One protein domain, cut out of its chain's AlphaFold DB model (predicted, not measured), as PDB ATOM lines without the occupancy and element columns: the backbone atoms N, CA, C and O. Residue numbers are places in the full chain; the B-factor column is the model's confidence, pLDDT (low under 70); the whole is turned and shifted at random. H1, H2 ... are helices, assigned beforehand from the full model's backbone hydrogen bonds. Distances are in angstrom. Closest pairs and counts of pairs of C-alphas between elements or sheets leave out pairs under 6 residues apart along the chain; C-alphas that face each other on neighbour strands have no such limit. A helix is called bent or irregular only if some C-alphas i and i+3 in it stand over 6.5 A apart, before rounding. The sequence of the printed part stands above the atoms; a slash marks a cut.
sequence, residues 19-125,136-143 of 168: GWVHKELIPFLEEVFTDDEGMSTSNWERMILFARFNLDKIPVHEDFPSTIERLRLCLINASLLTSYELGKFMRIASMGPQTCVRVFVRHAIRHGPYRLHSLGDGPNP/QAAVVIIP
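What this domain is: This is residues 19 to 125 and 136 to 143 of the 168 residues of an uncharacterized protein of Pyrenophora tritici-repentis (UniProt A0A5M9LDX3). Five helices make a compact cluster with H5 running through its middle: H2 crosses H5 on one side, H3 lies beside it running back the other way, and H4 packs across H3 at the far end from H2. H1 covers a further side, crossing H2 and meeting H3 and H5 more loosely, while the unnamed stretch 112 to 125 folds back past H1 and H3. The printed part has 115 residues with five named helices, H1 to H5 in chain order, and no named strand; the class is all helix. It is compact, with a radius of gyration of the C-alphas of 13.6 A and spans of 41 by 34 by 27 A.

How they stand to each other: H1, residues 19 to 33, touches H2, residues 41 to 52, with its residues 26 to 29 alone; the closest C-alphas, of Ile 26 and Trp 44, are 6.5 A apart, and the lines stand at 72 degrees, only just about perpendicular. H1 and H3, residues 65 to 76, only just touch, with 3 pairs of C-alphas within 8 A, and only at their ends, Val 32 to Ile 76 being closest at 5.9 A between C-alphas. H2 and H3 are apart. H4, residues 83 to 93, touches H3 about perpendicular at 80 degrees, the C-alphas of Leu 71 and Phe 89 being closest at 5.7 A; H3 does so with residues 70 to 75 alone. H5, residues 97 to 111, is the hub, touching four helices. It touches H2 at a steep tilt of 59 degrees, with the C-alphas of Ala 51 and Arg 102 closest at 5.0 A. It touches H3 at a shallow tilt of 26 degrees, opposite ways, with the C-alphas of Ile 68 and Phe 104 closest at 6.7 A. H5 and H1 only just touch, with 3 pairs of C-alphas within 8 A, the closest those of Phe 33 and Pro 97 at 7.2 A. H4 and H5 touch only at the corner, the C-alphas of Ala 93 and Cys 100 being closest at 6.3 A. H1, H3 and H5 form a bundle, a group of helices set together. Every O i to N i+4 pair is within hydrogen-bond range in H2, H3 and H5, against 9 of 11 in H1 and 5 of 7 in H4.

Where its parts are: H1 begins at C-alpha 19, (207.906, 176.777, 146.455), and is 20.8 A long; it is irregular, with C-alphas 23 and 26 7.0 A apart. H2 is 17.0 A long, H3 16.4 A and H4 14.8 A. H5 is 21.0 A long and ends at C-alpha 111, (202.142, 167.274, 158.007).

The domain as a whole: The C-alphas farthest apart, of Phe 53 and Gln 136, are 42.0 A apart. Residues 126 to 135 are not printed, and C-alphas 125 and 136 are 23.1 A apart across this cut. The link from H2 to H3 is long, and that from H4 to H5 is tight. Residues 35 to 38, 59 and 136 to 143 have pLDDT under 70.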
ATOM      1  N   GLY A  19     207.431 177.546 147.603       95.31
ATOM      2  CA  GLY A  19     207.906 176.777 146.455       95.31
ATOM      3  C   GLY A  19     206.945 175.647 146.085       95.31
ATOM      4  O   GLY A  19     206.637 175.467 144.907       95.31
ATOM      5  N   TRP A  20     206.415 174.934 147.082       96.12
ATOM      6  CA  TRP A  20     205.316 173.987 146.892       96.12
ATOM      7  C   TRP A  20     204.033 174.687 146.431       96.12
ATOM      8  O   TRP A  20     203.399 174.223 145.487       96.12
ATOM      9  N   VAL A  21     203.672 175.826 147.033       96.19
ATOM     10  CA  VAL A  21     202.459 176.576 146.657       96.19
ATOM     11  C   VAL A  21     202.430 176.894 145.160       96.19
ATOM     12  O   VAL A  21     201.431 176.611 144.501       96.19
ATOM     13  N   HIS A  22     203.519 177.437 144.620       96.38
ATOM     14  CA  HIS A  22     203.597 177.816 143.209       96.38
ATOM     15  C   HIS A  22     203.680 176.618 142.257       96.38
ATOM     16  O   HIS A  22     203.244 176.725 141.116       96.38
ATOM     17  N   LYS A  23     204.251 175.491 142.697       97.12
ATOM     18  CA  LYS A  23     204.412 174.293 141.853       97.12
ATOM     19  C   LYS A  23     203.194 173.375 141.860       97.12
ATOM     20  O   LYS A  23     202.960 172.683 140.880       97.12
ATOM     21  N   GLU A  24     202.465 173.332 142.969       97.50
ATOM     22  CA  GLU A  24     201.422 172.333 143.206       97.50
ATOM     23  C   GLU A  24     200.064 172.972 143.482       97.50
ATOM     24  O   GLU A  24     199.096 172.660 142.796       97.50
ATOM     25  N   LEU A  25     199.968 173.851 144.484       96.81
ATOM     26  CA  LEU A  25     198.669 174.319 144.969       96.81
ATOM     27  C   LEU A  25     198.004 175.306 144.008       96.81
ATOM     28  O   LEU A  25     196.841 175.115 143.679       96.81
ATOM     29  N   ILE A  26     198.707 176.351 143.567       95.62
ATOM     30  CA  ILE A  26     198.115 177.355 142.671       95.62
ATOM     31  C   ILE A  26     197.710 176.736 141.329       95.62
ATOM     32  O   ILE A  26     196.541 176.887 140.984       95.62
ATOM     33  N   PRO A  27     198.575 175.982 140.619       95.44
ATOM     34  CA  PRO A  27     198.177 175.351 139.360       95.44
ATOM     35  C   PRO A  27     196.968 174.423 139.521       95.44
ATOM     36  O   PRO A  27     196.068 174.429 138.689       95.44
ATOM     37  N   PHE A  28     196.894 173.684 140.635       95.56
ATOM     38  CA  PHE A  28     195.735 172.847 140.944       95.56
ATOM     39  C   PHE A  28     194.454 173.669 141.146       95.56
ATOM     40  O   PHE A  28     193.401 173.312 140.630       95.56
ATOM     41  N   LEU A  29     194.519 174.769 141.902       93.88
ATOM     42  CA  LEU A  29     193.366 175.646 142.131       93.88
ATOM     43  C   LEU A  29     192.921 176.343 140.845       93.88
ATOM     44  O   LEU A  29     191.721 176.486 140.616       93.88
ATOM     45  N   GLU A  30     193.881 176.748 140.014       92.31
ATOM     46  CA  GLU A  30     193.611 177.285 138.691       92.31
ATOM     47  C   GLU A  30     192.854 176.240 137.859       92.31
ATOM     48  O   GLU A  30     191.765 176.528 137.378       92.31
ATOM     49  N   GLU A  31     193.324 174.996 137.817       91.69
ATOM     50  CA  GLU A  31     192.684 173.899 137.085       91.69
ATOM     51  C   GLU A  31     191.248 173.581 137.548       91.69
ATOM     52  O   GLU A  31     190.369 173.374 136.713       91.69
ATOM     53  N   VAL A  32     190.977 173.563 138.861       91.50
ATOM     54  CA  VAL A  32     189.672 173.108 139.388       91.50
ATOM     55  C   VAL A  32     188.637 174.215 139.628       91.50
ATOM     56  O   VAL A  32     187.449 173.911 139.753       91.50
ATOM     57  N   PHE A  33     189.045 175.486 139.728       87.62
ATOM     58  CA  PHE A  33     188.139 176.599 140.068       87.62
ATOM     59  C   PHE A  33     188.076 177.722 139.029       87.62
ATOM     60  O   PHE A  33     187.267 178.640 139.187       87.62
ATOM     61  N   THR A  34     188.910 177.691 137.993       77.25
ATOM     62  CA  THR A  34     188.988 178.777 137.009       77.25
ATOM     63  C   THR A  34     188.132 178.459 135.789       77.25
ATOM     64  O   THR A  34     188.361 177.473 135.093       77.25
ATOM     65  N   ASP A  35     187.158 179.326 135.522       67.88
ATOM     66  CA  ASP A  35     186.462 179.425 134.234       67.88
ATOM     67  C   ASP A  35     187.039 180.607 133.409       67.88
ATOM     68  O   ASP A  35     188.048 181.191 133.798       67.88
ATOM     69  N   ASP A  36     186.417 180.989 132.284       50.19
ATOM     70  CA  ASP A  36     186.950 181.944 131.281       50.19
ATOM     71  C   ASP A  36     187.444 183.322 131.824       50.19
ATOM     72  O   ASP A  36     188.261 183.965 131.169       50.19
ATOM     73  N   GLU A  37     187.022 183.775 133.018       58.03
ATOM     74  CA  GLU A  37     187.498 185.010 133.696       58.03
ATOM     75  C   GLU A  37     188.343 184.727 134.956       58.03
ATOM     76  O   GLU A  37     188.165 185.331 136.013       58.03
ATOM     77  N   GLY A  38     189.238 183.752 134.857       63.59
ATOM     78  CA  GLY A  38     190.029 183.205 135.950       63.59
ATOM     79  C   GLY A  38     190.557 184.129 137.048       63.59
ATOM     80  O   GLY A  38     190.959 185.272 136.829       63.59
ATOM     81  N   MET A  39     190.641 183.573 138.260       81.19
ATOM     82  CA  MET A  39     191.306 184.228 139.381       81.19
ATOM     83  C   MET A  39     192.817 184.282 139.126       81.19
ATOM     84  O   MET A  39     193.444 183.255 138.889       81.19
ATOM     85  N   SER A  40     193.411 185.478 139.204       86.44
ATOM     86  CA  SER A  40     194.858 185.637 139.033       86.44
ATOM     87  C   SER A  40     195.648 184.873 140.100       86.44
ATOM     88  O   SER A  40     195.244 184.798 141.263       86.44
ATOM     89  N   THR A  41     196.846 184.414 139.738       88.56
ATOM     90  CA  THR A  41     197.836 183.818 140.651       88.56
ATOM     91  C   THR A  41     198.029 184.643 141.934       88.56
ATOM     92  O   THR A  41     198.014 184.102 143.036       88.56
ATOM     93  N   SER A  42     198.099 185.975 141.827       89.19
ATOM     94  CA  SER A  42     198.229 186.883 142.979       89.19
ATOM     95  C   SER A  42     197.026 186.862 143.934       89.19
ATOM     96  O   SER A  42     197.180 187.028 145.147       89.19
ATOM     97  N   ASN A  43     195.816 186.642 143.415       90.69
ATOM     98  CA  ASN A  43     194.624 186.489 144.243       90.69
ATOM     99  C   ASN A  43     194.637 185.135 144.963       90.69
ATOM    100  O   ASN A  43     194.317 185.086 146.155       90.69
ATOM    101  N   TRP A  44     195.094 184.069 144.298       93.12
ATOM    102  CA  TRP A  44     195.305 182.772 144.942       93.12
ATOM    103  C   TRP A  44     196.331 182.847 146.068       93.12
ATOM    104  O   TRP A  44     196.048 182.399 147.179       93.12
ATOM    105  N   GLU A  45     197.481 183.482 145.837       93.19
ATOM    106  CA  GLU A  45     198.483 183.729 146.881       93.19
ATOM    107  C   GLU A  45     197.875 184.450 148.083       93.19
ATOM    108  O   GLU A  45     198.083 184.045 149.228       93.19
ATOM    109  N   ARG A  46     197.055 185.482 147.844       90.75
ATOM    110  CA  ARG A  46     196.373 186.210 148.918       90.75
ATOM    111  C   ARG A  46     195.437 185.301 149.716       90.75
ATOM    112  O   ARG A  46     195.443 185.365 150.945       90.75
ATOM    113  N   MET A  47     194.659 184.446 149.051       91.06
ATOM    114  CA  MET A  47     193.773 183.471 149.707       91.06
ATOM    115  C   MET A  47     194.545 182.424 150.514       91.06
ATOM    116  O   MET A  47     194.110 182.036 151.602       91.06
ATOM    117  N   ILE A  48     195.694 181.988 149.997       92.75
ATOM    118  CA  ILE A  48     196.596 181.021 150.627       92.75
ATOM    119  C   ILE A  48     197.244 181.626 151.870       92.75
ATOM    120  O   ILE A  48     197.197 181.027 152.944       92.75
ATOM    121  N   LEU A  49     197.773 182.845 151.773       89.69
ATOM    122  CA  LEU A  49     198.304 183.573 152.924       89.69
ATOM    123  C   LEU A  49     197.208 183.839 153.960       89.69
ATOM    124  O   LEU A  49     197.430 183.629 155.149       89.69
ATOM    125  N   PHE A  50     196.001 184.207 153.526       87.25
ATOM    126  CA  PHE A  50     194.865 184.388 154.428       87.25
ATOM    127  C   PHE A  50     194.452 183.088 155.134       87.25
ATOM    128  O   PHE A  50     194.050 183.112 156.301       87.25
ATOM    129  N   ALA A  51     194.574 181.939 154.461       87.38
ATOM    130  CA  ALA A  51     194.286 180.639 155.052       87.38
ATOM    131  C   ALA A  51     195.195 180.330 156.251       87.38
ATOM    132  O   ALA A  51     194.703 179.777 157.235       87.38
ATOM    133  N   ARG A  52     196.466 180.763 156.219       82.31
ATOM    134  CA  ARG A  52     197.443 180.561 157.311       82.31
ATOM    135  C   ARG A  52     196.977 181.146 158.646       82.31
ATOM    136  O   ARG A  52     197.263 180.573 159.688       82.31
ATOM    137  N   PHE A  53     196.202 182.230 158.628       77.62
ATOM    138  CA  PHE A  53     195.720 182.888 159.848       77.62
ATOM    139  C   PHE A  53     194.451 182.258 160.448       77.62
ATOM    140  O   PHE A  53     194.025 182.649 161.530       77.62
ATOM    141  N   ASN A  54     193.797 181.320 159.753       73.94
ATOM    142  CA  ASN A  54     192.518 180.738 160.183       73.94
ATOM    143  C   ASN A  54     192.464 179.213 159.966       73.94
ATOM    144  O   ASN A  54     191.428 178.680 159.556       73.94
ATOM    145  N   LEU A  55     193.567 178.511 160.238       76.00
ATOM    146  CA  LEU A  55     193.697 177.064 160.005       76.00
ATOM    147  C   LEU A  55     192.716 176.213 160.826       76.00
ATOM    148  O   LEU A  55     192.278 175.163 160.364       76.00
ATOM    149  N   ASP A  56     192.328 176.672 162.016       72.31
ATOM    150  CA  ASP A  56     191.407 175.937 162.893       72.31
ATOM    151  C   ASP A  56     189.927 176.186 162.579       72.31
ATOM    152  O   ASP A  56     189.053 175.464 163.055       72.31
ATOM    153  N   LYS A  57     189.615 177.166 161.721       70.44
ATOM    154  CA  LYS A  57     188.239 177.475 161.297       70.44
ATOM    155  C   LYS A  57     187.854 176.682 160.049       70.44
ATOM    156  O   LYS A  57     187.462 177.258 159.028       70.44
ATOM    157  N   ILE A  58     187.994 175.362 160.128       71.38
ATOM    158  CA  ILE A  58     187.588 174.419 159.082       71.38
ATOM    159  C   ILE A  58     186.642 173.391 159.716       71.38
ATOM    160  O   ILE A  58     187.007 172.796 160.727       71.38
ATOM    161  N   PRO A  59     185.472 173.101 159.119       66.19
ATOM    162  CA  PRO A  59     184.514 172.113 159.640       66.19
ATOM    163  C   PRO A  59     184.969 170.650 159.461       66.19
ATOM    164  O   PRO A  59     184.165 169.727 159.548       66.19
ATOM    165  N   VAL A  60     186.254 170.427 159.177       71.31
ATOM    166  CA  VAL A  60     186.857 169.118 158.923       71.31
ATOM    167  C   VAL A  60     187.948 168.914 159.960       71.31
ATOM    168  O   VAL A  60     188.995 169.557 159.889       71.31
ATOM    169  N   HIS A  61     187.710 168.032 160.925       75.06
ATOM    170  CA  HIS A  61     188.694 167.721 161.967       75.06
ATOM    171  C   HIS A  61     189.798 166.774 161.482       75.06
ATOM    172  O   HIS A  61     190.905 166.809 162.004       75.06
ATOM    173  N   GLU A  62     189.512 165.954 160.468       83.69
ATOM    174  CA  GLU A  62     190.481 165.025 159.883       83.69
ATOM    175  C   GLU A  62     191.555 165.773 159.087       83.69
ATOM    176  O   GLU A  62     191.244 166.631 158.258       83.69
ATOM    177  N   ASP A  63     192.817 165.424 159.324       87.12
ATOM    178  CA  ASP A  63     193.978 166.043 158.682       87.12
ATOM    179  C   ASP A  63     195.003 164.981 158.258       87.12
ATOM    180  O   ASP A  63     196.165 164.991 158.646       87.12
ATOM    181  N   PHE A  64     194.541 163.992 157.494       89.56
ATOM    182  CA  PHE A  64     195.375 162.894 157.007       89.56
ATOM    183  C   PHE A  64     195.673 163.056 155.511       89.56
ATOM    184  O   PHE A  64     194.846 163.626 154.793       89.56
ATOM    185  N   PRO A  65     196.767 162.469 154.986       90.38
ATOM    186  CA  PRO A  65     197.036 162.475 153.545       90.38
ATOM    187  C   PRO A  65     195.866 161.919 152.717       90.38
ATOM    188  O   PRO A  65     195.544 162.437 151.653       90.38
ATOM    189  N   SER A  66     195.141 160.923 153.244       89.62
ATOM    190  CA  SER A  66     193.941 160.375 152.595       89.62
ATOM    191  C   SER A  66     192.752 161.346 152.563       89.62
ATOM    192  O   SER A  66     191.880 161.223 151.705       89.62
ATOM    193  N   THR A  67     192.684 162.317 153.476       90.31
ATOM    194  CA  THR A  67     191.688 163.400 153.447       90.31
ATOM    195  C   THR A  67     192.011 164.373 152.318       90.31
ATOM    196  O   THR A  67     191.116 164.765 151.572       90.31
ATOM    197  N   ILE A  68     193.295 164.707 152.157       94.06
ATOM    198  CA  ILE A  68     193.781 165.566 151.075       94.06
ATOM    199  C   ILE A  68     193.570 164.917 149.714       94.06
ATOM    200  O   ILE A  68     193.008 165.557 148.829       94.06
ATOM    201  N   GLU A  69     193.917 163.638 149.569       93.38
ATOM    202  CA  GLU A  69     193.713 162.897 148.323       93.38
ATOM    203  C   GLU A  69     192.240 162.859 147.911       93.38
ATOM    204  O   GLU A  69     191.903 163.132 146.762       93.38
ATOM    205  N   ARG A  70     191.336 162.563 148.850       92.69
ATOM    206  CA  ARG A  70     189.903 162.502 148.545       92.69
ATOM    207  C   ARG A  70     189.319 163.866 148.201       92.69
ATOM    208  O   ARG A  70     188.487 163.932 147.304       92.69
ATOM    209  N   LEU A  71     189.745 164.942 148.867       94.19
ATOM    210  CA  LEU A  71     189.318 166.295 148.500       94.19
ATOM    211  C   LEU A  71     189.861 166.691 147.124       94.19
ATOM    212  O   LEU A  71     189.110 167.222 146.313       94.19
ATOM    213  N   ARG A  72     191.135 166.395 146.844       95.50
ATOM    214  CA  ARG A  72     191.765 166.634 145.541       95.50
ATOM    215  C   ARG A  72     190.974 165.942 144.431       95.50
ATOM    216  O   ARG A  72     190.511 166.608 143.513       95.50
ATOM    217  N   LEU A  73     190.733 164.638 144.577       93.81
ATOM    218  CA  LEU A  73     189.932 163.850 143.639       93.81
ATOM    219  C   LEU A  73     188.484 164.336 143.551       93.81
ATOM    220  O   LEU A  73     187.937 164.379 142.463       93.81
ATOM    221  N   CYS A  74     187.871 164.776 144.650       94.12
ATOM    222  CA  CYS A  74     186.530 165.364 144.610       94.12
ATOM    223  C   CYS A  74     186.451 166.589 143.689       94.12
ATOM    224  O   CYS A  74     185.415 166.806 143.066       94.12
ATOM    225  N   LEU A  75     187.519 167.390 143.634       93.81
ATOM    226  CA  LEU A  75     187.576 168.623 142.851       93.81
ATOM    227  C   LEU A  75     187.962 168.378 141.385       93.81
ATOM    228  O   LEU A  75     187.428 169.055 140.516       93.81
ATOM    229  N   ILE A  76     188.858 167.420 141.112       94.00
ATOM    230  CA  ILE A  76     189.404 167.188 139.761       94.00
ATOM    231  C   ILE A  76     188.797 165.979 139.035       94.00
ATOM    232  O   ILE A  76     188.637 166.004 137.821       94.00
ATOM    233  N   ASN A  77     188.434 164.914 139.759       92.12
ATOM    234  CA  ASN A  77     187.887 163.684 139.184       92.12
ATOM    235  C   ASN A  77     187.035 162.896 140.196       92.12
ATOM    236  O   ASN A  77     187.436 161.869 140.757       92.12
ATOM    237  N   ALA A  78     185.816 163.388 140.417       90.50
ATOM    238  CA  ALA A  78     184.881 162.824 141.383       90.50
ATOM    239  C   ALA A  78     184.471 161.368 141.082       90.50
ATOM    240  O   ALA A  78     184.050 160.662 141.998       90.50
ATOM    241  N   SER A  79     184.620 160.901 139.834       89.25
ATOM    242  CA  SER A  79     184.243 159.539 139.415       89.25
ATOM    243  C   SER A  79     185.036 158.440 140.130       89.25
ATOM    244  O   SER A  79     184.572 157.310 140.242       89.25
ATOM    245  N   LEU A  80     186.211 158.786 140.660       87.62
ATOM    246  CA  LEU A  80     187.073 157.864 141.390       87.62
ATOM    247  C   LEU A  80     186.660 157.698 142.859       87.62
ATOM    248  O   LEU A  80     187.211 156.848 143.557       87.62
ATOM    249  N   LEU A  81     185.741 158.521 143.372       88.19
ATOM    250  CA  LEU A  81     185.263 158.441 144.752       88.19
ATOM    251  C   LEU A  81     184.088 157.466 144.880       88.19
ATOM    252  O   LEU A  81     183.200 157.420 144.034       88.19
ATOM    253  N   THR A  82     184.030 156.733 145.995       88.31
ATOM    254  CA  THR A  82     182.785 156.056 146.397       88.31
ATOM    255  C   THR A  82     181.691 157.090 146.683       88.31
ATOM    256  O   THR A  82     181.987 158.230 147.047       88.31
ATOM    257  N   SER A  83     180.413 156.702 146.624       86.31
ATOM    258  CA  SER A  83     179.300 157.611 146.950       86.31
ATOM    259  C   SER A  83     179.396 158.193 148.368       86.31
ATOM    260  O   SER A  83     179.048 159.352 148.587       86.31
ATOM    261  N   TYR A  84     179.906 157.409 149.326       85.88
ATOM    262  CA  TYR A  84     180.133 157.860 150.701       85.88
ATOM    263  C   TYR A  84     181.216 158.942 150.781       85.88
ATOM    264  O   TYR A  84     181.010 159.991 151.396       85.88
ATOM    265  N   GLU A  85     182.364 158.716 150.135       88.25
ATOM    266  CA  GLU A  85     183.439 159.707 150.080       88.25
ATOM    267  C   GLU A  85     182.969 160.965 149.348       88.25
ATOM    268  O   GLU A  85     183.136 162.069 149.863       88.25
ATOM    269  N   LEU A  86     182.315 160.805 148.199       89.50
ATOM    270  CA  LEU A  86     181.801 161.919 147.418       89.50
ATOM    271  C   LEU A  86     180.854 162.789 148.248       89.50
ATOM    272  O   LEU A  86     181.057 163.995 148.321       89.50
ATOM    273  N   GLY A  87     179.876 162.197 148.942       86.69
ATOM    274  CA  GLY A  87     178.947 162.950 149.788       86.69
ATOM    275  C   GLY A  87     179.652 163.767 150.877       86.69
ATOM    276  O   GLY A  87     179.296 164.922 151.125       86.69
ATOM    277  N   LYS A  88     180.698 163.205 151.493       87.00
ATOM    278  CA  LYS A  88     181.493 163.892 152.520       87.00
ATOM    279  C   LYS A  88     182.298 165.059 151.942       87.00
ATOM    280  O   LYS A  88     182.260 166.157 152.497       87.00
ATOM    281  N   PHE A  89     183.027 164.830 150.851       89.50
ATOM    282  CA  PHE A  89     183.957 165.817 150.294       89.50
ATOM    283  C   PHE A  89     183.269 166.868 149.417       89.50
ATOM    284  O   PHE A  89     183.691 168.023 149.433       89.50
ATOM    285  N   MET A  90     182.137 166.542 148.787       90.12
ATOM    286  CA  MET A  90     181.300 167.520 148.083       90.12
ATOM    287  C   MET A  90     180.774 168.603 149.017       90.12
ATOM    288  O   MET A  90     180.704 169.763 148.624       90.12
ATOM    289  N   ARG A  91     180.451 168.260 150.271       87.12
ATOM    290  CA  ARG A  91     180.046 169.258 151.270       87.12
ATOM    291  C   ARG A  91     181.160 170.261 151.568       87.12
ATOM    292  O   ARG A  91     180.866 171.404 151.874       87.12
ATOM    293  N   ILE A  92     182.423 169.842 151.498       87.19
ATOM    294  CA  ILE A  92     183.579 170.725 151.704       87.19
ATOM    295  C   ILE A  92     183.795 171.584 150.455       87.19
ATOM    296  O   ILE A  92     183.948 172.799 150.569       87.19
ATOM    297  N   ALA A  93     183.754 170.964 149.272       88.56
ATOM    298  CA  ALA A  93     183.903 171.645 147.990       88.56
ATOM    299  C   ALA A  93     182.833 172.733 147.780       88.56
ATOM    300  O   ALA A  93     183.148 173.843 147.350       88.56
ATOM    301  N   SER A  94     181.581 172.464 148.165       87.75
ATOM    302  CA  SER A  94     180.467 173.409 148.021       87.75
ATOM    303  C   SER A  94     180.536 174.619 148.959       87.75
ATOM    304  O   SER A  94     179.861 175.615 148.713       87.75
ATOM    305  N   MET A  95     181.384 174.591 149.995       87.25
ATOM    306  CA  MET A  95     181.665 175.763 150.841       87.25
ATOM    307  C   MET A  95     182.601 176.779 150.170       87.25
ATOM    308  O   MET A  95     182.928 177.808 150.767       87.25
ATOM    309  N   GLY A  96     183.053 176.487 148.952       88.06
ATOM    310  CA  GLY A  96     183.806 177.393 148.101       88.06
ATOM    311  C   GLY A  96     185.328 177.248 148.200       88.06
ATOM    312  O   GLY A  96     185.856 176.576 149.100       88.06
ATOM    313  N   PRO A  97     186.061 177.920 147.290       91.12
ATOM    314  CA  PRO A  97     187.494 177.701 147.110       91.12
ATOM    315  C   PRO A  97     188.309 177.984 148.373       91.12
ATOM    316  O   PRO A  97     189.185 177.202 148.727       91.12
ATOM    317  N   GLN A  98     187.973 179.036 149.131       90.56
ATOM    318  CA  GLN A  98     188.696 179.395 150.360       90.56
ATOM    319  C   GLN A  98     188.706 178.265 151.400       90.56
ATOM    320  O   GLN A  98     189.701 178.101 152.108       90.56
ATOM    321  N   THR A  99     187.620 177.496 151.512       90.06
ATOM    322  CA  THR A  99     187.544 176.361 152.444       90.06
ATOM    323  C   THR A  99     188.479 175.241 151.997       90.06
ATOM    324  O   THR A  99     189.222 174.704 152.817       90.06
ATOM    325  N   CYS A 100     188.513 174.950 150.694       92.06
ATOM    326  CA  CYS A 100     189.419 173.959 150.116       92.06
ATOM    327  C   CYS A 100     190.884 174.376 150.296       92.06
ATOM    328  O   CYS A 100     191.687 173.590 150.798       92.06
ATOM    329  N   VAL A 101     191.214 175.642 150.005       93.44
ATOM    330  CA  VAL A 101     192.551 176.210 150.242       93.44
ATOM    331  C   VAL A 101     192.975 176.028 151.697       93.44
ATOM    332  O   VAL A 101     194.085 175.575 151.958       93.44
ATOM    333  N   ARG A 102     192.095 176.323 152.663       92.12
ATOM    334  CA  ARG A 102     192.412 176.135 154.086       92.12
ATOM    335  C   ARG A 102     192.740 174.687 154.427       92.12
ATOM    336  O   ARG A 102     193.675 174.469 155.189       92.12
ATOM    337  N   VAL A 103     192.009 173.716 153.874       93.06
ATOM    338  CA  VAL A 103     192.274 172.287 154.113       93.06
ATOM    339  C   VAL A 103     193.667 171.910 153.607       93.06
ATOM    340  O   VAL A 103     194.450 171.340 154.365       93.06
ATOM    341  N   PHE A 104     194.010 172.288 152.370       94.88
ATOM    342  CA  PHE A 104     195.325 171.995 151.791       94.88
ATOM    343  C   PHE A 104     196.466 172.676 152.551       94.88
ATOM    344  O   PHE A 104     197.459 172.031 152.882       94.88
ATOM    345  N   VAL A 105     196.315 173.963 152.869       93.81
ATOM    346  CA  VAL A 105     197.337 174.745 153.580       93.81
ATOM    347  C   VAL A 105     197.542 174.225 155.002       93.81
ATOM    348  O   VAL A 105     198.681 174.106 155.447       93.81
ATOM    349  N   ARG A 106     196.465 173.872 155.713       92.31
ATOM    350  CA  ARG A 106     196.556 173.299 157.062       92.31
ATOM    351  C   ARG A 106     197.354 172.004 157.064       92.31
ATOM    352  O   ARG A 106     198.255 171.864 157.889       92.31
ATOM    353  N   HIS A 107     197.065 171.115 156.119       92.75
ATOM    354  CA  HIS A 107     197.803 169.868 155.990       92.75
ATOM    355  C   HIS A 107     199.272 170.111 155.658       92.75
ATOM    356  O   HIS A 107     200.143 169.571 156.333       92.75
ATOM    357  N   ALA A 108     199.546 170.987 154.686       93.25
ATOM    358  CA  ALA A 108     200.907 171.331 154.285       93.25
ATOM    359  C   ALA A 108     201.751 171.839 155.462       93.25
ATOM    360  O   ALA A 108     202.897 171.430 155.623       93.25
ATOM    361  N   ILE A 109     201.167 172.682 156.316       90.06
ATOM    362  CA  ILE A 109     201.838 173.240 157.497       90.06
ATOM    363  C   ILE A 109     202.043 172.186 158.594       90.06
ATOM    364  O   ILE A 109     203.089 172.157 159.235       90.06
ATOM    365  N   ARG A 110     201.052 171.322 158.845       89.12
ATOM    366  CA  ARG A 110     201.092 170.370 159.973       89.12
ATOM    367  C   ARG A 110     201.820 169.069 159.668       89.12
ATOM    368  O   ARG A 110     202.406 168.476 160.572       89.12
ATOM    369  N   HIS A 111     201.735 168.612 158.427       89.12
ATOM    370  CA  HIS A 111     202.142 167.274 158.007       89.12
ATOM    371  C   HIS A 111     203.109 167.287 156.821       89.12
ATOM    372  O   HIS A 111     203.690 166.250 156.503       89.12
ATOM    373  N   GLY A 112     203.330 168.452 156.211       90.56
ATOM    374  CA  GLY A 112     204.190 168.616 155.047       90.56
ATOM    375  C   GLY A 112     203.420 168.625 153.722       90.56
ATOM    376  O   GLY A 112     202.226 168.316 153.671       90.56
ATOM    377  N   PRO A 113     204.097 169.019 152.631       92.62
ATOM    378  CA  PRO A 113     203.476 169.213 151.327       92.62
ATOM    379  C   PRO A 113     202.920 167.910 150.745       92.62
ATOM    380  O   PRO A 113     203.540 166.849 150.825       92.62
ATOM    381  N   TYR A 114     201.774 168.021 150.076       93.81
ATOM    382  CA  TYR A 114     201.139 166.936 149.331       93.81
ATOM    383  C   TYR A 114     201.151 167.264 147.835       93.81
ATOM    384  O   TYR A 114     200.904 168.410 147.460       93.81
ATOM    385  N   ARG A 115     201.439 166.290 146.963       94.75
ATOM    386  CA  ARG A 115     201.386 166.510 145.506       94.75
ATOM    387  C   ARG A 115     199.936 166.684 145.066       94.75
ATOM    388  O   ARG A 115     199.109 165.828 145.357       94.75
ATOM    389  N   LEU A 116     199.623 167.789 144.403       95.88
ATOM    390  CA  LEU A 116     198.265 168.123 143.985       95.88
ATOM    391  C   LEU A 116     198.181 168.094 142.464       95.88
ATOM    392  O   LEU A 116     197.698 167.115 141.901       95.88
ATOM    393  N   HIS A 117     198.702 169.134 141.818       95.56
ATOM    394  CA  HIS A 117     198.672 169.278 140.368       95.56
ATOM    395  C   HIS A 117     199.511 168.204 139.666       95.56
ATOM    396  O   HIS A 117     199.070 167.623 138.680       95.56
ATOM    397  N   SER A 118     200.685 167.852 140.206       95.38
ATOM    398  CA  SER A 118     201.562 166.864 139.557       95.38
ATOM    399  C   SER A 118     201.007 165.435 139.533       95.38
ATOM    400  O   SER A 118     201.531 164.596 138.803       95.38
ATOM    401  N   LEU A 119     199.956 165.145 140.309       93.31
ATOM    402  CA  LEU A 119     199.247 163.863 140.250       93.31
ATOM    403  C   LEU A 119     198.211 163.794 139.117       93.31
ATOM    404  O   LEU A 119     197.697 162.709 138.851       93.31
ATOM    405  N   GLY A 120     197.898 164.913 138.455       91.81
ATOM    406  CA  GLY A 120     196.837 164.973 137.451       91.81
ATOM    407  C   GLY A 120     195.481 164.553 138.023       91.81
ATOM    408  O   GLY A 120     195.175 164.798 139.189       91.81
ATOM    409  N   ASP A 121     194.662 163.879 137.225       90.06
ATOM    410  CA  ASP A 121     193.303 163.459 137.583       90.06
ATOM    411  C   ASP A 121     193.218 162.051 138.210       90.06
ATOM    412  O   ASP A 121     192.149 161.633 138.665       90.06
ATOM    413  N   GLY A 122     194.332 161.316 138.244       89.56
ATOM    414  CA  GLY A 122     194.423 159.944 138.744       89.56
ATOM    415  C   GLY A 122     194.778 159.863 140.230       89.56
ATOM    416  O   GLY A 122     195.224 160.851 140.806       89.56
ATOM    417  N   PRO A 123     194.594 158.706 140.889       88.56
ATOM    418  CA  PRO A 123     194.915 158.539 142.304       88.56
ATOM    419  C   PRO A 123     196.427 158.578 142.565       88.56
ATOM    420  O   PRO A 123     197.230 158.194 141.716       88.56
ATOM    421  N   ASN A 124     196.816 158.963 143.781       88.88
ATOM    422  CA  ASN A 124     198.210 158.911 144.215       88.88
ATOM    423  C   ASN A 124     198.777 157.469 144.142       88.88
ATOM    424  O   ASN A 124     198.306 156.597 144.880       88.88
ATOM    425  N   PRO A 125     199.834 157.210 143.343       84.94
ATOM    426  CA  PRO A 125     200.424 155.875 143.197       84.94
ATOM    427  C   PRO A 125     200.987 155.288 144.498       84.94
ATOM    428  O   PRO A 125     201.050 154.072 144.658       84.94
ATOM    429  N   GLN A 136     178.743 149.295 140.570       42.91
ATOM    430  CA  GLN A 136     178.288 150.392 139.717       42.91
ATOM    431  C   GLN A 136     178.573 151.783 140.290       42.91
ATOM    432  O   GLN A 136     177.799 152.316 141.086       42.91
ATOM    433  N   ALA A 137     179.662 152.394 139.817       43.31
ATOM    434  CA  ALA A 137     179.807 153.836 139.868       43.31
ATOM    435  C   ALA A 137     178.546 154.441 139.239       43.31
ATOM    436  O   ALA A 137     178.353 154.390 138.023       43.31
ATOM    437  N   ALA A 138     177.644 154.960 140.072       42.59
ATOM    438  CA  ALA A 138     176.581 155.815 139.592       42.59
ATOM    439  C   ALA A 138     177.286 156.999 138.931       42.59
ATOM    440  O   ALA A 138     177.897 157.820 139.615       42.59
ATOM    441  N   VAL A 139     177.264 157.044 137.597       43.97
ATOM    442  CA  VAL A 139     177.727 158.191 136.822       43.97
ATOM    443  C   VAL A 139     176.769 159.331 137.138       43.97
ATOM    444  O   VAL A 139     175.775 159.558 136.454       43.97
ATOM    445  N   VAL A 140     177.029 160.023 138.242       42.25
ATOM    446  CA  VAL A 140     176.410 161.306 138.523       42.25
ATOM    447  C   VAL A 140     177.148 162.288 137.632       42.25
ATOM    448  O   VAL A 140     178.271 162.690 137.928       42.25
ATOM    449  N   ILE A 141     176.538 162.632 136.499       41.84
ATOM    450  CA  ILE A 141     176.947 163.791 135.708       41.84
ATOM    451  C   ILE A 141     176.751 164.999 136.627       41.84
ATOM    452  O   ILE A 141     175.626 165.450 136.832       41.84
ATOM    453  N   ILE A 142     177.833 165.469 137.248       47.91
ATOM    454  CA  ILE A 142     177.825 166.691 138.050       47.91
ATOM    455  C   ILE A 142     177.692 167.846 137.050       47.91
ATOM    456  O   ILE A 142     178.596 168.032 136.231       47.91
ATOM    457  N   PRO A 143     176.590 168.619 137.052       42.12
ATOM    458  CA  PRO A 143     176.514 169.807 136.224       42.12
ATOM    459  C   PRO A 143     177.576 170.778 136.731       42.12
ATOM    460  O   PRO A 143     177.630 171.070 137.929       42.12
TER     461      PRO A 143